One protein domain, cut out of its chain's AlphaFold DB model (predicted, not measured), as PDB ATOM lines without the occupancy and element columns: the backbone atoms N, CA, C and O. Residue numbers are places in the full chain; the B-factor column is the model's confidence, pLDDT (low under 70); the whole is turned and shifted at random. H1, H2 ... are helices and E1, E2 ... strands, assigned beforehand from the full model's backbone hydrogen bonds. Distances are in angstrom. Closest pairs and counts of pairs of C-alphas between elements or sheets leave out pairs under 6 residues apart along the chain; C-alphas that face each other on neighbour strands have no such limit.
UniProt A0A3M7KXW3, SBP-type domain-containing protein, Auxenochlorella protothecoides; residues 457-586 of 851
ATOM      1  N   VAL A 457      83.374 108.813  53.741       89.12
ATOM      2  CA  VAL A 457      83.349 108.215  52.402       89.12
ATOM      3  C   VAL A 457      84.091 106.891  52.461       89.12
ATOM      4  O   VAL A 457      85.275 106.853  52.783       89.12
ATOM      5  N   GLU A 458      83.401 105.817  52.111       89.06
ATOM      6  CA  GLU A 458      83.952 104.471  52.003       89.06
ATOM      7  C   GLU A 458      83.745 103.933  50.582       89.06
ATOM      8  O   GLU A 458      82.934 104.454  49.814       89.06
ATOM      9  N   ALA A 459      84.487 102.892  50.203       87.75
ATOM     10  CA  ALA A 459      84.297 102.203  48.930       87.75
ATOM     11  C   ALA A 459      84.525 100.705  49.085       87.75
ATOM     12  O   ALA A 459      85.490 100.278  49.719       87.75
ATOM     13  N   ALA A 460      83.704  99.906  48.403       80.38
ATOM     14  CA  ALA A 460      83.801  98.446  48.437       80.38
ATOM     15  C   ALA A 460      85.141  97.903  47.890       80.38
ATOM     16  O   ALA A 460      85.499  96.755  48.150       80.38
ATOM     17  N   ARG A 461      85.885  98.705  47.107       83.38
ATOM     18  CA  ARG A 461      87.237  98.390  46.615       83.38
ATOM     19  C   ARG A 461      88.093  99.653  46.522       83.38
ATOM     20  O   ARG A 461      87.760 100.565  45.774       83.38
ATOM     21  N   ARG A 462      89.244  99.660  47.206       83.38
ATOM     22  CA  ARG A 462      90.285 100.708  47.111       83.38
ATOM     23  C   ARG A 462      91.251 100.538  45.923       83.38
ATOM     24  O   ARG A 462      92.072 101.416  45.675       83.38
ATOM     25  N   ALA A 463      91.141  99.445  45.164       82.38
ATOM     26  CA  ALA A 463      91.884  99.213  43.924       82.38
ATOM     27  C   ALA A 463      90.951  98.675  42.823       82.38
ATOM     28  O   ALA A 463      90.140  97.782  43.081       82.38
ATOM     29  N   LEU A 464      91.064  99.218  41.606       87.19
ATOM     30  CA  LEU A 464      90.210  98.913  40.455       87.19
ATOM     31  C   LEU A 464      91.043  98.730  39.167       87.19
ATOM     32  O   LEU A 464      92.057  99.415  38.992       87.19
ATOM     33  N   PRO A 465      90.629  97.852  38.234       84.38
ATOM     34  CA  PRO A 465      91.238  97.776  36.908       84.38
ATOM     35  C   PRO A 465      90.894  99.020  36.071       84.38
ATOM     36  O   PRO A 465      89.810  99.584  36.207       84.38
ATOM     37  N   LEU A 466      91.796  99.437  35.180       82.19
ATOM     38  CA  LEU A 466      91.550 100.520  34.223       82.19
ATOM     39  C   LEU A 466      90.715 100.008  33.029       82.19
ATOM     40  O   LEU A 466      91.217  99.191  32.254       82.19
ATOM     41  N   PRO A 467      89.479 100.497  32.817       80.31
ATOM     42  CA  PRO A 467      88.643 100.068  31.703       80.31
ATOM     43  C   PRO A 467      89.030 100.777  30.398       80.31
ATOM     44  O   PRO A 467      89.394 101.956  30.389       80.31
ATOM     45  N   ALA A 468      88.869 100.082  29.268       75.25
ATOM     46  CA  ALA A 468      89.197 100.603  27.935       75.25
ATOM     47  C   ALA A 468      88.437 101.899  27.566       75.25
ATOM     48  O   ALA A 468      88.949 102.725  26.810       75.25
ATOM     49  N   SER A 469      87.247 102.107  28.137       73.94
ATOM     50  CA  SER A 469      86.407 103.304  27.968       73.94
ATOM     51  C   SER A 469      86.928 104.560  28.687       73.94
ATOM     52  O   SER A 469      86.437 105.656  28.418       73.94
ATOM     53  N   ARG A 470      87.886 104.421  29.621       77.31
ATOM     54  CA  ARG A 470      88.291 105.431  30.629       77.31
ATOM     55  C   ARG A 470      87.182 105.893  31.589       77.31
ATOM     56  O   ARG A 470      87.429 106.788  32.397       77.31
ATOM     57  N   ALA A 471      85.991 105.304  31.512       86.50
ATOM     58  CA  ALA A 471      84.886 105.532  32.433       86.50
ATOM     59  C   ALA A 471      84.902 104.423  33.493       86.50
ATOM     60  O   ALA A 471      84.739 103.250  33.162       86.50
ATOM     61  N   VAL A 472      85.186 104.789  34.742       90.00
ATOM     62  CA  VAL A 472      85.405 103.869  35.865       90.00
ATOM     63  C   VAL A 472      84.164 103.851  36.745       90.00
ATOM     64  O   VAL A 472      83.763 104.893  37.254       90.00
ATOM     65  N   GLU A 473      83.579 102.677  36.965       92.56
ATOM     66  CA  GLU A 473      82.513 102.510  37.951       92.56
ATOM     67  C   GLU A 473      83.105 102.485  39.369       92.56
ATOM     68  O   GLU A 473      83.906 101.614  39.711       92.56
ATOM     69  N   LEU A 474      82.700 103.442  40.203       93.06
ATOM     70  CA  LEU A 474      83.034 103.532  41.620       93.06
ATOM     71  C   LEU A 474      81.800 103.171  42.449       93.06
ATOM     72  O   LEU A 474      80.721 103.722  42.227       93.06
ATOM     73  N   ARG A 475      81.962 102.277  43.426       93.31
ATOM     74  CA  ARG A 475      80.912 101.920  44.393       93.31
ATOM     75  C   ARG A 475      81.269 102.503  45.747       93.31
ATOM     76  O   ARG A 475      82.187 101.999  46.401       93.31
ATOM     77  N   LEU A 476      80.582 103.580  46.108       93.69
ATOM     78  CA  LEU A 476      80.856 104.389  47.292       93.69
ATOM     79  C   LEU A 476      79.726 104.243  48.311       93.69
ATOM     80  O   LEU A 476      78.558 104.154  47.934       93.69
ATOM     81  N   THR A 477      80.074 104.291  49.589       92.12
ATOM     82  CA  THR A 477      79.128 104.458  50.695       92.12
ATOM     83  C   THR A 477      79.441 105.777  51.384       92.12
ATOM     84  O   THR A 477      80.602 106.039  51.703       92.12
ATOM     85  N   LEU A 478      78.435 106.625  51.583       91.06
ATOM     86  CA  LEU A 478      78.572 107.891  52.295       91.06
ATOM     87  C   LEU A 478      77.783 107.843  53.602       91.06
ATOM     88  O   LEU A 478      76.608 107.478  53.600       91.06
ATOM     89  N   HIS A 479      78.406 108.271  54.694       89.06
ATOM     90  CA  HIS A 479      77.777 108.356  56.013       89.06
ATOM     91  C   HIS A 479      77.674 109.811  56.466       89.06
ATOM     92  O   HIS A 479      78.529 110.623  56.109       89.06
ATOM     93  N   ALA A 480      76.658 110.113  57.281       85.56
ATOM     94  CA  ALA A 480      76.433 111.422  57.901       85.56
ATOM     95  C   ALA A 480      76.465 112.616  56.915       85.56
ATOM     96  O   ALA A 480      77.146 113.616  57.133       85.56
ATOM     97  N   CYS A 481      75.721 112.505  55.809       83.75
ATOM     98  CA  CYS A 481      75.564 113.567  54.810       83.75
ATOM     99  C   CYS A 481      74.164 113.563  54.166       83.75
ATOM    100  O   CYS A 481      73.505 112.525  54.090       83.75
ATOM    101  N   ASP A 482      73.736 114.708  53.634       84.12
ATOM    102  CA  ASP A 482      72.512 114.872  52.840       84.12
ATOM    103  C   ASP A 482      72.870 115.207  51.385       84.12
ATOM    104  O   ASP A 482      73.261 116.333  51.079       84.12
ATOM    105  N   LEU A 483      72.677 114.260  50.461       79.50
ATOM    106  CA  LEU A 483      72.942 114.448  49.025       79.50
ATOM    107  C   LEU A 483      72.150 115.593  48.366       79.50
ATOM    108  O   LEU A 483      72.477 115.993  47.250       79.50
ATOM    109  N   ARG A 484      71.114 116.136  49.019       75.81
ATOM    110  CA  ARG A 484      70.379 117.319  48.537       75.81
ATOM    111  C   ARG A 484      71.129 118.631  48.798       75.81
ATOM    112  O   ARG A 484      70.756 119.663  48.240       75.81
ATOM    113  N   ARG A 485      72.146 118.618  49.667       77.50
ATOM    114  CA  ARG A 485      72.882 119.800  50.160       77.50
ATOM    115  C   ARG A 485      74.390 119.656  49.980       77.50
ATOM    116  O   ARG A 485      75.057 120.596  49.535       77.50
ATOM    117  N   ASP A 486      74.897 118.481  50.315       83.12
ATOM    118  CA  ASP A 486      76.310 118.137  50.348       83.12
ATOM    119  C   ASP A 486      76.778 117.648  48.975       83.12
ATOM    120  O   ASP A 486      75.982 117.228  48.133       83.12
ATOM    121  N   ARG A 487      78.083 117.739  48.705       81.94
ATOM    122  CA  ARG A 487      78.631 117.445  47.370       81.94
ATOM    123  C   ARG A 487      79.729 116.401  47.419       81.94
ATOM    124  O   ARG A 487      80.750 116.621  48.068       81.94
ATOM    125  N   LEU A 488      79.551 115.319  46.663       86.06
ATOM    126  CA  LEU A 488      80.632 114.399  46.328       86.06
ATOM    127  C   LEU A 488      81.642 115.108  45.414       86.06
ATOM    128  O   LEU A 488      81.278 115.725  44.412       86.06
ATOM    129  N   LEU A 489      82.918 115.012  45.767       84.44
ATOM    130  CA  LEU A 489      84.051 115.553  45.034       84.44
ATOM    131  C   LEU A 489      84.955 114.389  44.621       84.44
ATOM    132  O   LEU A 489      85.586 113.757  45.466       84.44
ATOM    133  N   LEU A 490      85.031 114.124  43.316       85.31
ATOM    134  CA  LEU A 490      85.946 113.144  42.733       85.31
ATOM    135  C   LEU A 490      87.088 113.871  42.019       85.31
ATOM    136  O   LEU A 490      86.840 114.740  41.180       85.31
ATOM    137  N   ARG A 491      88.338 113.530  42.347       76.44
ATOM    138  CA  ARG A 491      89.552 114.154  41.787       76.44
ATOM    139  C   ARG A 491      90.598 113.107  41.421       76.44
ATOM    140  O   ARG A 491      90.723 112.115  42.121       76.44
ATOM    141  N   SER A 492      91.414 113.355  40.402       76.38
ATOM    142  CA  SER A 492      92.660 112.615  40.143       76.38
ATOM    143  C   SER A 492      93.736 113.572  39.644       76.38
ATOM    144  O   SER A 492      93.460 114.390  38.773       76.38
ATOM    145  N   GLN A 493      94.965 113.453  40.160       66.75
ATOM    146  CA  GLN A 493      96.134 114.241  39.717       66.75
ATOM    147  C   GLN A 493      95.899 115.772  39.702       66.75
ATOM    148  O   GLN A 493      96.391 116.464  38.814       66.75
ATOM    149  N   GLY A 494      95.135 116.312  40.660       61.59
ATOM    150  CA  GLY A 494      94.786 117.738  40.685       61.59
ATOM    151  C   GLY A 494      93.763 118.160  39.623       61.59
ATOM    152  O   GLY A 494      93.748 119.319  39.223       61.59
ATOM    153  N   VAL A 495      92.918 117.239  39.145       63.03
ATOM    154  CA  VAL A 495      91.829 117.496  38.186       63.03
ATOM    155  C   VAL A 495      90.525 116.903  38.726       63.03
ATOM    156  O   VAL A 495      90.494 115.732  39.104       63.03
ATOM    157  N   TYR A 496      89.438 117.685  38.764       71.56
ATOM    158  CA  TYR A 496      88.100 117.154  39.061       71.56
ATOM    159  C   TYR A 496      87.636 116.210  37.948       71.56
ATOM    160  O   TYR A 496      87.766 116.528  36.767       71.56
ATOM    161  N   LEU A 497      87.067 115.065  38.320       79.94
ATOM    162  CA  LEU A 497      86.538 114.107  37.356       79.94
ATOM    163  C   LEU A 497      85.108 114.483  36.959       79.94
ATOM    164  O   LEU A 497      84.240 114.648  37.824       79.94
ATOM    165  N   GLU A 498      84.852 114.548  35.647       83.19
ATOM    166  CA  GLU A 498      83.491 114.406  35.121       83.19
ATOM    167  C   GLU A 498      82.926 113.094  35.668       83.19
ATOM    168  O   GLU A 498      83.558 112.041  35.529       83.19
ATOM    169  N   HIS A 499      81.762 113.152  36.309       87.94
ATOM    170  CA  HIS A 499      81.140 111.962  36.859       87.94
ATOM    171  C   HIS A 499      79.623 111.985  36.718       87.94
ATOM    172  O   HIS A 499      78.985 113.036  36.780       87.94
ATOM    173  N   LYS A 500      79.058 110.797  36.520       88.88
ATOM    174  CA  LYS A 500      77.631 110.549  36.361       88.88
ATOM    175  C   LYS A 500      77.180 109.572  37.435       88.88
ATOM    176  O   LYS A 500      77.780 108.519  37.632       88.88
ATOM    177  N   LEU A 501      76.099 109.917  38.116       89.25
ATOM    178  CA  LEU A 501      75.474 109.050  39.100       89.25
ATOM    179  C   LEU A 501      74.618 108.006  38.365       89.25
ATOM    180  O   LEU A 501      73.713 108.374  37.617       89.25
ATOM    181  N   LEU A 502      74.960 106.722  38.508       91.31
ATOM    182  CA  LEU A 502      74.273 105.607  37.845       91.31
ATOM    183  C   LEU A 502      73.135 105.053  38.707       91.31
ATOM    184  O   LEU A 502      72.059 104.768  38.187       91.31
ATOM    185  N   SER A 503      73.354 104.933  40.018       91.94
ATOM    186  CA  SER A 503      72.306 104.597  40.982       91.94
ATOM    187  C   SER A 503      72.580 105.201  42.359       91.94
ATOM    188  O   SER A 503      73.720 105.527  42.707       91.94
ATOM    189  N   VAL A 504      71.500 105.351  43.127       90.88
ATOM    190  CA  VAL A 504      71.483 105.808  44.519       90.88
ATOM    191  C   VAL A 504      70.532 104.909  45.291       90.88
ATOM    192  O   VAL A 504      69.384 104.748  44.877       90.88
ATOM    193  N   THR A 505      70.973 104.380  46.425       90.38
ATOM    194  CA  THR A 505      70.085 103.819  47.450       90.38
ATOM    195  C   THR A 505      70.424 104.429  48.807       90.38
ATOM    196  O   THR A 505      71.528 104.926  49.024       90.38
ATOM    197  N   HIS A 506      69.448 104.444  49.707       87.81
ATOM    198  CA  HIS A 506      69.574 104.980  51.058       87.81
ATOM    199  C   HIS A 506      68.803 104.063  51.993       87.81
ATOM    200  O   HIS A 506      67.642 103.760  51.715       87.81
ATOM    201  N   ASP A 507      69.431 103.640  53.083       82.50
ATOM    202  CA  ASP A 507      68.960 102.484  53.862       82.50
ATOM    203  C   ASP A 507      67.671 102.758  54.655       82.50
ATOM    204  O   ASP A 507      67.017 101.839  55.140       82.50
ATOM    205  N   GLY A 508      67.288 104.033  54.774       59.06
ATOM    206  CA  GLY A 508      66.242 104.476  55.694       59.06
ATOM    207  C   GLY A 508      66.786 104.624  57.116       59.06
ATOM    208  O   GLY A 508      67.843 104.106  57.458       59.06
ATOM    209  N   GLY A 509      66.126 105.433  57.947       56.78
ATOM    210  CA  GLY A 509      66.560 105.651  59.337       56.78
ATOM    211  C   GLY A 509      67.902 106.385  59.534       56.78
ATOM    212  O   GLY A 509      68.285 106.609  60.674       56.78
ATOM    213  N   GLY A 510      68.591 106.807  58.464       60.34
ATOM    214  CA  GLY A 510      69.759 107.702  58.526       60.34
ATOM    215  C   GLY A 510      71.144 107.037  58.534       60.34
ATOM    216  O   GLY A 510      72.116 107.709  58.869       60.34
ATOM    217  N   GLY A 511      71.256 105.751  58.174       72.62
ATOM    218  CA  GLY A 511      72.524 105.002  58.195       72.62
ATOM    219  C   GLY A 511      73.550 105.422  57.129       72.62
ATOM    220  O   GLY A 511      74.651 105.878  57.462       72.62
ATOM    221  N   ALA A 512      73.217 105.245  55.845       85.19
ATOM    222  CA  ALA A 512      74.119 105.550  54.737       85.19
ATOM    223  C   ALA A 512      73.405 105.878  53.413       85.19
ATOM    224  O   ALA A 512      72.231 105.564  53.201       85.19
ATOM    225  N   TRP A 513      74.167 106.476  52.494       89.81
ATOM    226  CA  TRP A 513      73.872 106.529  51.062       89.81
ATOM    227  C   TRP A 513      74.833 105.613  50.309       89.81
ATOM    228  O   TRP A 513      76.044 105.830  50.343       89.81
ATOM    229  N   HIS A 514      74.313 104.650  49.557       91.56
ATOM    230  CA  HIS A 514      75.103 103.859  48.620       91.56
ATOM    231  C   HIS A 514      74.984 104.442  47.208       91.56
ATOM    232  O   HIS A 514      73.888 104.734  46.723       91.56
ATOM    233  N   LEU A 515      76.127 104.619  46.545       93.12
ATOM    234  CA  LEU A 515      76.246 105.254  45.236       93.12
ATOM    235  C   LEU A 515      77.008 104.358  44.268       93.12
ATOM    236  O   LEU A 515      78.098 103.873  44.583       93.12
ATOM    237  N   VAL A 516      76.490 104.235  43.048       93.19
ATOM    238  CA  VAL A 516      77.268 103.760  41.900       93.19
ATOM    239  C   VAL A 516      77.536 104.958  40.997       93.19
ATOM    240  O   VAL A 516      76.605 105.564  40.467       93.19
ATOM    241  N   VAL A 517      78.807 105.329  40.850       92.88
ATOM    242  CA  VAL A 517      79.244 106.554  40.169       92.88
ATOM    243  C   VAL A 517      80.192 106.205  39.030       92.88
ATOM    244  O   VAL A 517      81.258 105.642  39.253       92.88
ATOM    245  N   GLU A 518      79.837 106.573  37.806       92.94
ATOM    246  CA  GLU A 518      80.726 106.514  36.649       92.94
ATOM    247  C   GLU A 518      81.633 107.750  36.656       92.94
ATOM    248  O   GLU A 518      81.144 108.866  36.498       92.94
ATOM    249  N   ALA A 519      82.942 107.576  36.846       90.44
ATOM    250  CA  ALA A 519      83.930 108.654  36.884       90.44
ATOM    251  C   ALA A 519      84.893 108.569  35.690       90.44
ATOM    252  O   ALA A 519      85.484 107.522  35.419       90.44
ATOM    253  N   ARG A 520      85.074 109.674  34.962       88.44
ATOM    254  CA  ARG A 520      85.825 109.705  33.699       88.44
ATOM    255  C   ARG A 520      87.257 110.197  33.898       88.44
ATOM    256  O   ARG A 520      87.476 111.337  34.297       88.44
ATOM    257  N   LEU A 521      88.245 109.357  33.586       82.88
ATOM    258  CA  LEU A 521      89.658 109.679  33.808       82.88
ATOM    259  C   LEU A 521      90.262 110.609  32.727       82.88
ATOM    260  O   LEU A 521      89.996 110.428  31.532       82.88
ATOM    261  N   PRO A 522      91.123 111.575  33.116       67.62
ATOM    262  CA  PRO A 522      91.711 112.541  32.195       67.62
ATOM    263  C   PRO A 522      92.879 111.944  31.395       67.62
ATOM    264  O   PRO A 522      93.882 111.502  31.956       67.62
ATOM    265  N   SER A 523      92.807 112.048  30.061       63.22
ATOM    266  CA  SER A 523      93.873 111.651  29.115       63.22
ATOM    267  C   SER A 523      94.235 110.136  29.145       63.22
ATOM    268  O   SER A 523      93.589 109.368  29.859       63.22
ATOM    269  N   PRO A 524      95.173 109.628  28.314       58.47
ATOM    270  CA  PRO A 524      95.577 108.221  28.343       58.47
ATOM    271  C   PRO A 524      96.646 107.964  29.422       58.47
ATOM    272  O   PRO A 524      97.844 107.928  29.140       58.47
ATOM    273  N   ILE A 525      96.202 107.760  30.662       66.81
ATOM    274  CA  ILE A 525      97.043 107.378  31.811       66.81
ATOM    275  C   ILE A 525      96.978 105.867  32.076       66.81
ATOM    276  O   ILE A 525      95.936 105.250  31.887       66.81
ATOM    277  N   LYS A 526      98.095 105.257  32.503       64.69
ATOM    278  CA  LYS A 526      98.171 103.809  32.807       64.69
ATOM    279  C   LYS A 526      97.706 103.460  34.216       64.69
ATOM    280  O   LYS A 526      97.182 102.373  34.434       64.69
ATOM    281  N   ALA A 527      97.935 104.372  35.152       67.38
ATOM    282  CA  ALA A 527      97.388 104.323  36.493       67.38
ATOM    283  C   ALA A 527      97.005 105.738  36.941       67.38
ATOM    284  O   ALA A 527      97.621 106.724  36.525       67.38
ATOM    285  N   ALA A 528      95.981 105.814  37.782       73.44
ATOM    286  CA  ALA A 528      95.395 107.027  38.326       73.44
ATOM    287  C   ALA A 528      95.060 106.790  39.800       73.44
ATOM    288  O   ALA A 528      94.574 105.713  40.138       73.44
ATOM    289  N   CYS A 529      95.261 107.779  40.670       80.88
ATOM    290  CA  CYS A 529      94.664 107.741  42.002       80.88
ATOM    291  C   CYS A 529      93.477 108.700  42.038       80.88
ATOM    292  O   CYS A 529      93.642 109.893  41.780       80.88
ATOM    293  N   ILE A 530      92.296 108.159  42.336       85.19
ATOM    294  CA  ILE A 530      91.069 108.921  42.526       85.19
ATOM    295  C   ILE A 530      90.915 109.208  44.022       85.19
ATOM    296  O   ILE A 530      90.766 108.288  44.824       85.19
ATOM    297  N   ARG A 531      90.932 110.490  44.385       86.00
ATOM    298  CA  ARG A 531      90.515 110.999  45.692       86.00
ATOM    299  C   ARG A 531      89.006 111.234  45.669       86.00
ATOM    300  O   ARG A 531      88.505 111.901  44.762       86.00
ATOM    301  N   CYS A 532      88.315 110.724  46.682       88.94
ATOM    302  CA  CYS A 532      86.888 110.916  46.911       88.94
ATOM    303  C   CYS A 532      86.695 111.651  48.245       88.94
ATOM    304  O   CYS A 532      87.179 111.197  49.279       88.94
ATOM    305  N   GLU A 533      86.000 112.785  48.229       88.00
ATOM    306  CA  GLU A 533      85.691 113.595  49.417       88.00
ATOM    307  C   GLU A 533      84.211 114.009  49.386       88.00
ATOM    308  O   GLU A 533      83.664 114.243  48.311       88.00
ATOM    309  N   VAL A 534      83.560 114.151  50.542       87.81
ATOM    310  CA  VAL A 534      82.230 114.776  50.655       87.81
ATOM    311  C   VAL A 534      82.366 116.142  51.307       87.81
ATOM    312  O   VAL A 534      82.978 116.283  52.362       87.81
ATOM    313  N   LEU A 535      81.784 117.154  50.671       83.62
ATOM    314  CA  LEU A 535      81.726 118.528  51.146       83.62
ATOM    315  C   LEU A 535      80.373 118.796  51.807       83.62
ATOM    316  O   LEU A 535      79.397 119.055  51.098       83.62
ATOM    317  N   ALA A 536      80.344 118.777  53.142       81.94
ATOM    318  CA  ALA A 536      79.156 119.056  53.941       81.94
ATOM    319  C   ALA A 536      79.214 120.479  54.514       81.94
ATOM    320  O   ALA A 536      79.833 120.745  55.543       81.94
ATOM    321  N   GLY A 537      78.609 121.433  53.796       77.06
ATOM    322  CA  GLY A 537      78.550 122.850  54.176       77.06
ATOM    323  C   GLY A 537      79.919 123.533  54.356       77.06
ATOM    324  O   GLY A 537      80.446 124.177  53.431       77.06
ATOM    325  N   ASP A 538      80.458 123.443  55.571       72.38
ATOM    326  CA  ASP A 538      81.697 124.066  56.049       72.38
ATOM    327  C   ASP A 538      82.887 123.100  56.117       72.38
ATOM    328  O   ASP A 538      84.023 123.565  56.037       72.38
ATOM    329  N   THR A 539      82.636 121.795  56.236       79.06
ATOM    330  CA  THR A 539      83.657 120.754  56.422       79.06
ATOM    331  C   THR A 539      83.805 119.882  55.177       79.06
ATOM    332  O   THR A 539      82.924 119.817  54.313       79.06
ATOM    333  N   LEU A 540      84.945 119.201  55.078       83.31
ATOM    334  CA  LEU A 540      85.122 118.051  54.197       83.31
ATOM    335  C   LEU A 540      85.213 116.774  55.041       83.31
ATOM    336  O   LEU A 540      85.776 116.798  56.137       83.31
ATOM    337  N   SER A 541      84.758 115.653  54.486       86.31
ATOM    338  CA  SER A 541      85.076 114.311  54.989       86.31
ATOM    339  C   SER A 541      86.585 114.084  55.080       86.31
ATOM    340  O   SER A 541      87.376 114.855  54.531       86.31
ATOM    341  N   GLU A 542      87.021 112.979  55.675       81.75
ATOM    342  CA  GLU A 542      88.371 112.482  55.382       81.75
ATOM    343  C   GLU A 542      88.468 112.046  53.898       81.75
ATOM    344  O   GLU A 542      87.451 111.658  53.306       81.75
ATOM    345  N   PRO A 543      89.640 112.193  53.249       81.69
ATOM    346  CA  PRO A 543      89.817 111.857  51.838       81.69
ATOM    347  C   PRO A 543      90.009 110.351  51.637       81.69
ATOM    348  O   PRO A 543      91.013 109.785  52.062       81.69
ATOM    349  N   LEU A 544      89.088 109.714  50.915       86.56
ATOM    350  CA  LEU A 544      89.225 108.319  50.505       86.56
ATOM    351  C   LEU A 544      90.055 108.223  49.221       86.56
ATOM    352  O   LEU A 544      89.659 108.759  48.183       86.56
ATOM    353  N   TYR A 545      91.170 107.492  49.259       83.50
ATOM    354  CA  TYR A 545      91.989 107.228  48.077       83.50
ATOM    355  C   TYR A 545      91.675 105.861  47.457       83.50
ATOM    356  O   TYR A 545      91.611 104.840  48.149       83.50
ATOM    357  N   LEU A 546      91.520 105.852  46.131       87.19
ATOM    358  CA  LEU A 546      91.322 104.672  45.287       87.19
ATOM    359  C   LEU A 546      92.408 104.648  44.200       87.19
ATOM    360  O   LEU A 546      92.682 105.687  43.600       87.19
ATOM    361  N   LEU A 547      93.002 103.495  43.885       84.12
ATOM    362  CA  LEU A 547      93.886 103.351  42.717       84.12
ATOM    363  C   LEU A 547      93.146 102.673  41.558       84.12
ATOM    364  O   LEU A 547      92.585 101.594  41.721       84.12
ATOM    365  N   VAL A 548      93.213 103.266  40.369       84.94
ATOM    366  CA  VAL A 548      92.811 102.641  39.103       84.94
ATOM    367  C   VAL A 548      94.078 102.314  38.313       84.94
ATOM    368  O   VAL A 548      94.912 103.198  38.129       84.94
ATOM    369  N   SER A 549      94.253 101.077  37.845       81.38
ATOM    370  CA  SER A 549      95.475 100.653  37.139       81.38
ATOM    371  C   SER A 549      95.205  99.660  36.010       81.38
ATOM    372  O   SER A 549      94.385  98.757  36.145       81.38
ATOM    373  N   ALA A 550      95.932  99.798  34.899       76.38
ATOM    374  CA  ALA A 550      95.970  98.813  33.815       76.38
ATOM    375  C   ALA A 550      96.768  97.540  34.173       76.38
ATOM    376  O   ALA A 550      96.720  96.560  33.436       76.38
ATOM    377  N   ASP A 551      97.521  97.555  35.276       71.19
ATOM    378  CA  ASP A 551      98.213  96.381  35.814       71.19
ATOM    379  C   ASP A 551      97.285  95.626  36.779       71.19
ATOM    380  O   ASP A 551      97.099  96.031  37.931       71.19
ATOM    381  N   GLU A 552      96.701  94.520  36.309       74.75
ATOM    382  CA  GLU A 552      95.867  93.647  37.140       74.75
ATOM    383  C   GLU A 552      96.616  93.027  38.324       74.75
ATOM    384  O   GLU A 552      95.993  92.754  39.347       74.75
ATOM    385  N   GLY A 553      97.922  92.769  38.197       65.81
ATOM    386  CA  GLY A 553      98.732  92.197  39.269       65.81
ATOM    387  C   GLY A 553      98.824  93.168  40.440       65.81
ATOM    388  O   GLY A 553      98.515  92.803  41.573       65.81
ATOM    389  N   LEU A 554      99.117  94.437  40.145       66.19
ATOM    390  CA  LEU A 554      99.103  95.514  41.135       66.19
ATOM    391  C   LEU A 554      97.722  95.674  41.799       66.19
ATOM    392  O   LEU A 554      97.645  95.844  43.014       66.19
ATOM    393  N   VAL A 555      96.627  95.580  41.032       73.56
ATOM    394  CA  VAL A 555      95.255  95.644  41.577       73.56
ATOM    395  C   VAL A 555      94.956  94.454  42.497       73.56
ATOM    396  O   VAL A 555      94.380  94.647  43.568       73.56
ATOM    397  N   LYS A 556      95.373  93.238  42.121       70.25
ATOM    398  CA  LYS A 556      95.198  92.013  42.922       70.25
ATOM    399  C   LYS A 556      95.969  92.103  44.245       70.25
ATOM    400  O   LYS A 556      95.348  91.973  45.300       70.25
ATOM    401  N   SER A 557      97.255  92.458  44.214       65.44
ATOM    402  CA  SER A 557      98.067  92.615  45.431       65.44
ATOM    403  C   SER A 557      97.599  93.766  46.330       65.44
ATOM    404  O   SER A 557      97.581  93.619  47.548       65.44
ATOM    405  N   LEU A 558      97.128  94.893  45.781       69.75
ATOM    406  CA  LEU A 558      96.523  95.952  46.604       69.75
ATOM    407  C   LEU A 558      95.186  95.525  47.229       69.75
ATOM    408  O   LEU A 558      94.849  95.985  48.319       69.75
ATOM    409  N   HIS A 559      94.435  94.623  46.593       75.44
ATOM    410  CA  HIS A 559      93.232  94.036  47.186       75.44
ATOM    411  C   HIS A 559      93.546  92.953  48.238       75.44
ATOM    412  O   HIS A 559      92.704  92.657  49.081       75.44
ATOM    413  N   GLU A 560      94.746  92.371  48.234       69.38
ATOM    414  CA  GLU A 560      95.277  91.549  49.334       69.38
ATOM    415  C   GLU A 560      95.711  92.433  50.509       69.38
ATOM    416  O   GLU A 560      95.212  92.250  51.617       69.38
ATOM    417  N   VAL A 561      96.514  93.475  50.258       63.78
ATOM    418  CA  VAL A 561      96.907  94.469  51.277       63.78
ATOM    419  C   VAL A 561      95.683  95.122  51.923       63.78
ATOM    420  O   VAL A 561      95.606  95.202  53.142       63.78
ATOM    421  N   SER A 562      94.673  95.516  51.143       65.75
ATOM    422  CA  SER A 562      93.434  96.096  51.681       65.75
ATOM    423  C   SER A 562      92.579  95.105  52.488       65.75
ATOM    424  O   SER A 562      91.692  95.557  53.207       65.75
ATOM    425  N   ARG A 563      92.811  93.786  52.380       67.88
ATOM    426  CA  ARG A 563      92.175  92.751  53.222       67.88
ATOM    427  C   ARG A 563      93.000  92.405  54.463       67.88
ATOM    428  O   ARG A 563      92.418  92.007  55.463       67.88
ATOM    429  N   ALA A 564      94.315  92.627  54.434       62.06
ATOM    430  CA  ALA A 564      95.192  92.556  55.608       62.06
ATOM    431  C   ALA A 564      94.972  93.710  56.617       62.06
ATOM    432  O   ALA A 564      95.633  93.763  57.648       62.06
ATOM    433  N   ASN A 565      94.038  94.623  56.321       57.34
ATOM    434  CA  ASN A 565      93.552  95.699  57.189       57.34
ATOM    435  C   ASN A 565      94.653  96.585  57.833       57.34
ATOM    436  O   ASN A 565      94.671  96.760  59.055       57.34
ATOM    437  N   PRO A 566      95.591  97.149  57.038       59.66
ATOM    438  CA  PRO A 566      96.576  98.116  57.522       59.66
ATOM    439  C   PRO A 566      95.898  99.390  58.045       59.66
ATOM    440  O   PRO A 566      94.758  99.694  57.690       59.66
ATOM    441  N   SER A 567      96.621 100.191  58.836       56.28
ATOM    442  CA  SER A 567      96.101 101.481  59.299       56.28
ATOM    443  C   SER A 567      95.701 102.376  58.107       56.28
ATOM    444  O   SER A 567      96.460 102.456  57.134       56.28
ATOM    445  N   PRO A 568      94.540 103.069  58.150       61.34
ATOM    446  CA  PRO A 568      94.028 103.817  56.998       61.34
ATOM    447  C   PRO A 568      95.054 104.795  56.417       61.34
ATOM    448  O   PRO A 568      95.362 104.743  55.230       61.34
ATOM    449  N   THR A 569      95.708 105.572  57.286       59.94
ATOM    450  CA  THR A 569      96.742 106.559  56.939       59.94
ATOM    451  C   THR A 569      97.915 105.967  56.149       59.94
ATOM    452  O   THR A 569      98.491 106.646  55.299       59.94
ATOM    453  N   ALA A 570      98.274 104.705  56.406       56.22
ATOM    454  CA  ALA A 570      99.345 104.014  55.694       56.22
ATOM    455  C   ALA A 570      98.914 103.577  54.287       56.22
ATOM    456  O   ALA A 570      99.662 103.754  53.324       56.22
ATOM    457  N   LEU A 571      97.692 103.050  54.155       65.56
ATOM    458  CA  LEU A 571      97.126 102.659  52.865       65.56
ATOM    459  C   LEU A 571      96.857 103.886  51.980       65.56
ATOM    460  O   LEU A 571      97.196 103.877  50.800       65.56
ATOM    461  N   ASP A 572      96.322 104.960  52.557       66.62
ATOM    462  CA  ASP A 572      96.075 106.228  51.868       66.62
ATOM    463  C   ASP A 572      97.385 106.882  51.386       66.62
ATOM    464  O   ASP A 572      97.474 107.301  50.229       66.62
ATOM    465  N   GLY A 573      98.446 106.867  52.206       62.41
ATOM    466  CA  GLY A 573      99.787 107.309  51.801       62.41
ATOM    467  C   GLY A 573     100.378 106.497  50.639       62.41
ATOM    468  O   GLY A 573     100.901 107.075  49.681       62.41
ATOM    469  N   LEU A 574     100.246 105.166  50.674       63.31
ATOM    470  CA  LEU A 574     100.703 104.275  49.601       63.31
ATOM    471  C   LEU A 574      99.939 104.512  48.287       63.31
ATOM    472  O   LEU A 574     100.555 104.624  47.223       63.31
ATOM    473  N   LEU A 575      98.608 104.614  48.343       67.19
ATOM    474  CA  LEU A 575      97.761 104.837  47.166       67.19
ATOM    475  C   LEU A 575      98.025 106.214  46.533       67.19
ATOM    476  O   LEU A 575      98.113 106.316  45.306       67.19
ATOM    477  N   PHE A 576      98.239 107.250  47.351       63.66
ATOM    478  CA  PHE A 576      98.640 108.583  46.895       63.66
ATOM    479  C   PHE A 576     100.008 108.569  46.189       63.66
ATOM    480  O   PHE A 576     100.130 109.075  45.069       63.66
ATOM    481  N   ALA A 577     101.021 107.920  46.778       58.97
ATOM    482  CA  ALA A 577     102.355 107.795  46.182       58.97
ATOM    483  C   ALA A 577     102.334 107.037  44.838       58.97
ATOM    484  O   ALA A 577     102.927 107.490  43.852       58.97
ATOM    485  N   LEU A 578     101.589 105.928  44.754       60.69
ATOM    486  CA  LEU A 578     101.370 105.191  43.501       60.69
ATOM    487  C   LEU A 578     100.625 106.041  42.456       60.69
ATOM    488  O   LEU A 578     100.952 105.987  41.268       60.69
ATOM    489  N   GLY A 579      99.679 106.879  42.888       57.50
ATOM    490  CA  GLY A 579      98.983 107.853  42.045       57.50
ATOM    491  C   GLY A 579      99.907 108.881  41.392       57.50
ATOM    492  O   GLY A 579      99.806 109.120  40.184       57.50
ATOM    493  N   LEU A 580     100.837 109.450  42.168       56.19
ATOM    494  CA  LEU A 580     101.857 110.388  41.682       56.19
ATOM    495  C   LEU A 580     102.845 109.715  40.709       56.19
ATOM    496  O   LEU A 580     103.262 110.324  39.722       56.19
ATOM    497  N   ALA A 581     103.182 108.441  40.935       50.44
ATOM    498  CA  ALA A 581     104.020 107.653  40.027       50.44
ATOM    499  C   ALA A 581     103.296 107.226  38.728       50.44
ATOM    500  O   ALA A 581     103.948 107.009  37.700       50.44
ATOM    501  N   GLY A 582     101.961 107.126  38.745       47.25
ATOM    502  CA  GLY A 582     101.137 106.500  37.700       47.25
ATOM    503  C   GLY A 582     101.308 107.058  36.281       47.25
ATOM    504  O   GLY A 582     101.218 106.308  35.305       47.25
ATOM    505  N   GLY A 583     101.658 108.340  36.145       42.59
ATOM    506  CA  GLY A 583     101.967 108.970  34.854       42.59
ATOM    507  C   GLY A 583     103.299 108.538  34.218       42.59
ATOM    508  O   GLY A 583     103.580 108.915  33.081       42.59
ATOM    509  N   ARG A 584     104.152 107.784  34.931       42.00
ATOM    510  CA  ARG A 584     105.515 107.415  34.491       42.00
ATOM    511  C   ARG A 584     105.844 105.921  34.616       42.00
ATOM    512  O   ARG A 584     106.942 105.518  34.228       42.00
ATOM    513  N   LEU A 585     104.908 105.089  35.086       36.56
ATOM    514  CA  LEU A 585     105.071 103.632  35.120       36.56
ATOM    515  C   LEU A 585     105.298 103.074  33.698       36.56
ATOM    516  O   LEU A 585     104.490 103.234  32.769       36.56
ATOM    517  N   ARG A 586     106.440 102.412  33.494       32.03
ATOM    518  CA  ARG A 586     106.753 101.715  32.238       32.03
ATOM    519  C   ARG A 586     105.904 100.445  32.138       32.03
ATOM    520  O   ARG A 586     105.502  99.872  33.139       32.03
TER     521      ARG A 586
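This is residues 457 to 586 of the 851 residues of the protein "SBP-type domain-containing protein" of Auxenochlorella protothecoides (UniProt A0A3M7KXW3). Two strongly twisted sheets of four strands make a sandwich, only partly face to face with their planes 42 degrees apart, and two helices, H1 and H2, cover one face of the second sheet. The first sheet, E1 E3 E6 E5, is antiparallel; the second, E2 E8 E7 E4, is mixed. The printed part has 130 residues with eight named strands and then two named helices, E1 to E8, H1, H2. The class is mixed, helices and strands; the whole is compact, with a radius of gyration of the C-alphas of 14.5 A and spans of 47 by 32 by 25 A.

Find C-alpha 457 at (83.349, 108.215, 52.402), where E1, residues 457 to 459, begins. E2 follows at residues 463 to 465, then E3 at 471 to 479, 24.8 A long, and E4 at 487 to 492. E5, residues 499 to 506, bends by 63 degrees at residue 502. E6 is residues 513 to 520, 21.3 A. Look for C-alpha 527 at (97.388, 104.323, 36.493): from there E7 runs 29.2 A to residue 536. E8 is residues 544 to 549, H1 residues 552 to 561, 14.2 A, and H2 residues 568 to 581, 20.1 A, ending at C-alpha 581 at (104.020, 107.653, 40.027).

In the first sheet, E1 and E3 are antiparallel, with N 458 and O 477 2.8 A apart, within hydrogen-bond range. E3 and E6 are antiparallel, with N 474 and O 517 at 2.8 A, and the hairpin E5 and E6 has N 514 and O 505 at 2.8 A. In the second sheet, E2 and E8 are parallel, with N 464 and O 547 at 2.8 A. The hairpin E7 and E8 has N 530 and O 546 at 2.8 A; E7 and E4 are antiparallel, with N 489 and O 533 at 2.8 A. Between the sheets, look at the closest C-alphas of E1 and E7, Val 457 and Glu 533, 6.6 A apart. H1 and H2 lie on the same face of the second sheet, two layers, helices on one face of a sheet. H1 is over E2 at a height over the sheet of 8.0 A; their closest C-alphas are Ala 463 and Val 555, 5.4 A. H2 is over E8 and E7 at 8.4 A; C-alphas Cys 529 and Gly 579, the closest of E7 and H2, are 4.3 A apart. H1 and H2 are apart, but only just, at 8.3 A. In both helices every O i to N i+4 pair is within hydrogen-bond range.

The C-alphas farthest apart are Gly 509 and Arg 586, 48.6 A. The printed part has no cut, and no link is long. The mean pLDDT of the printed part is 76.1; look for values under 70 at residues 560 to 586, among others.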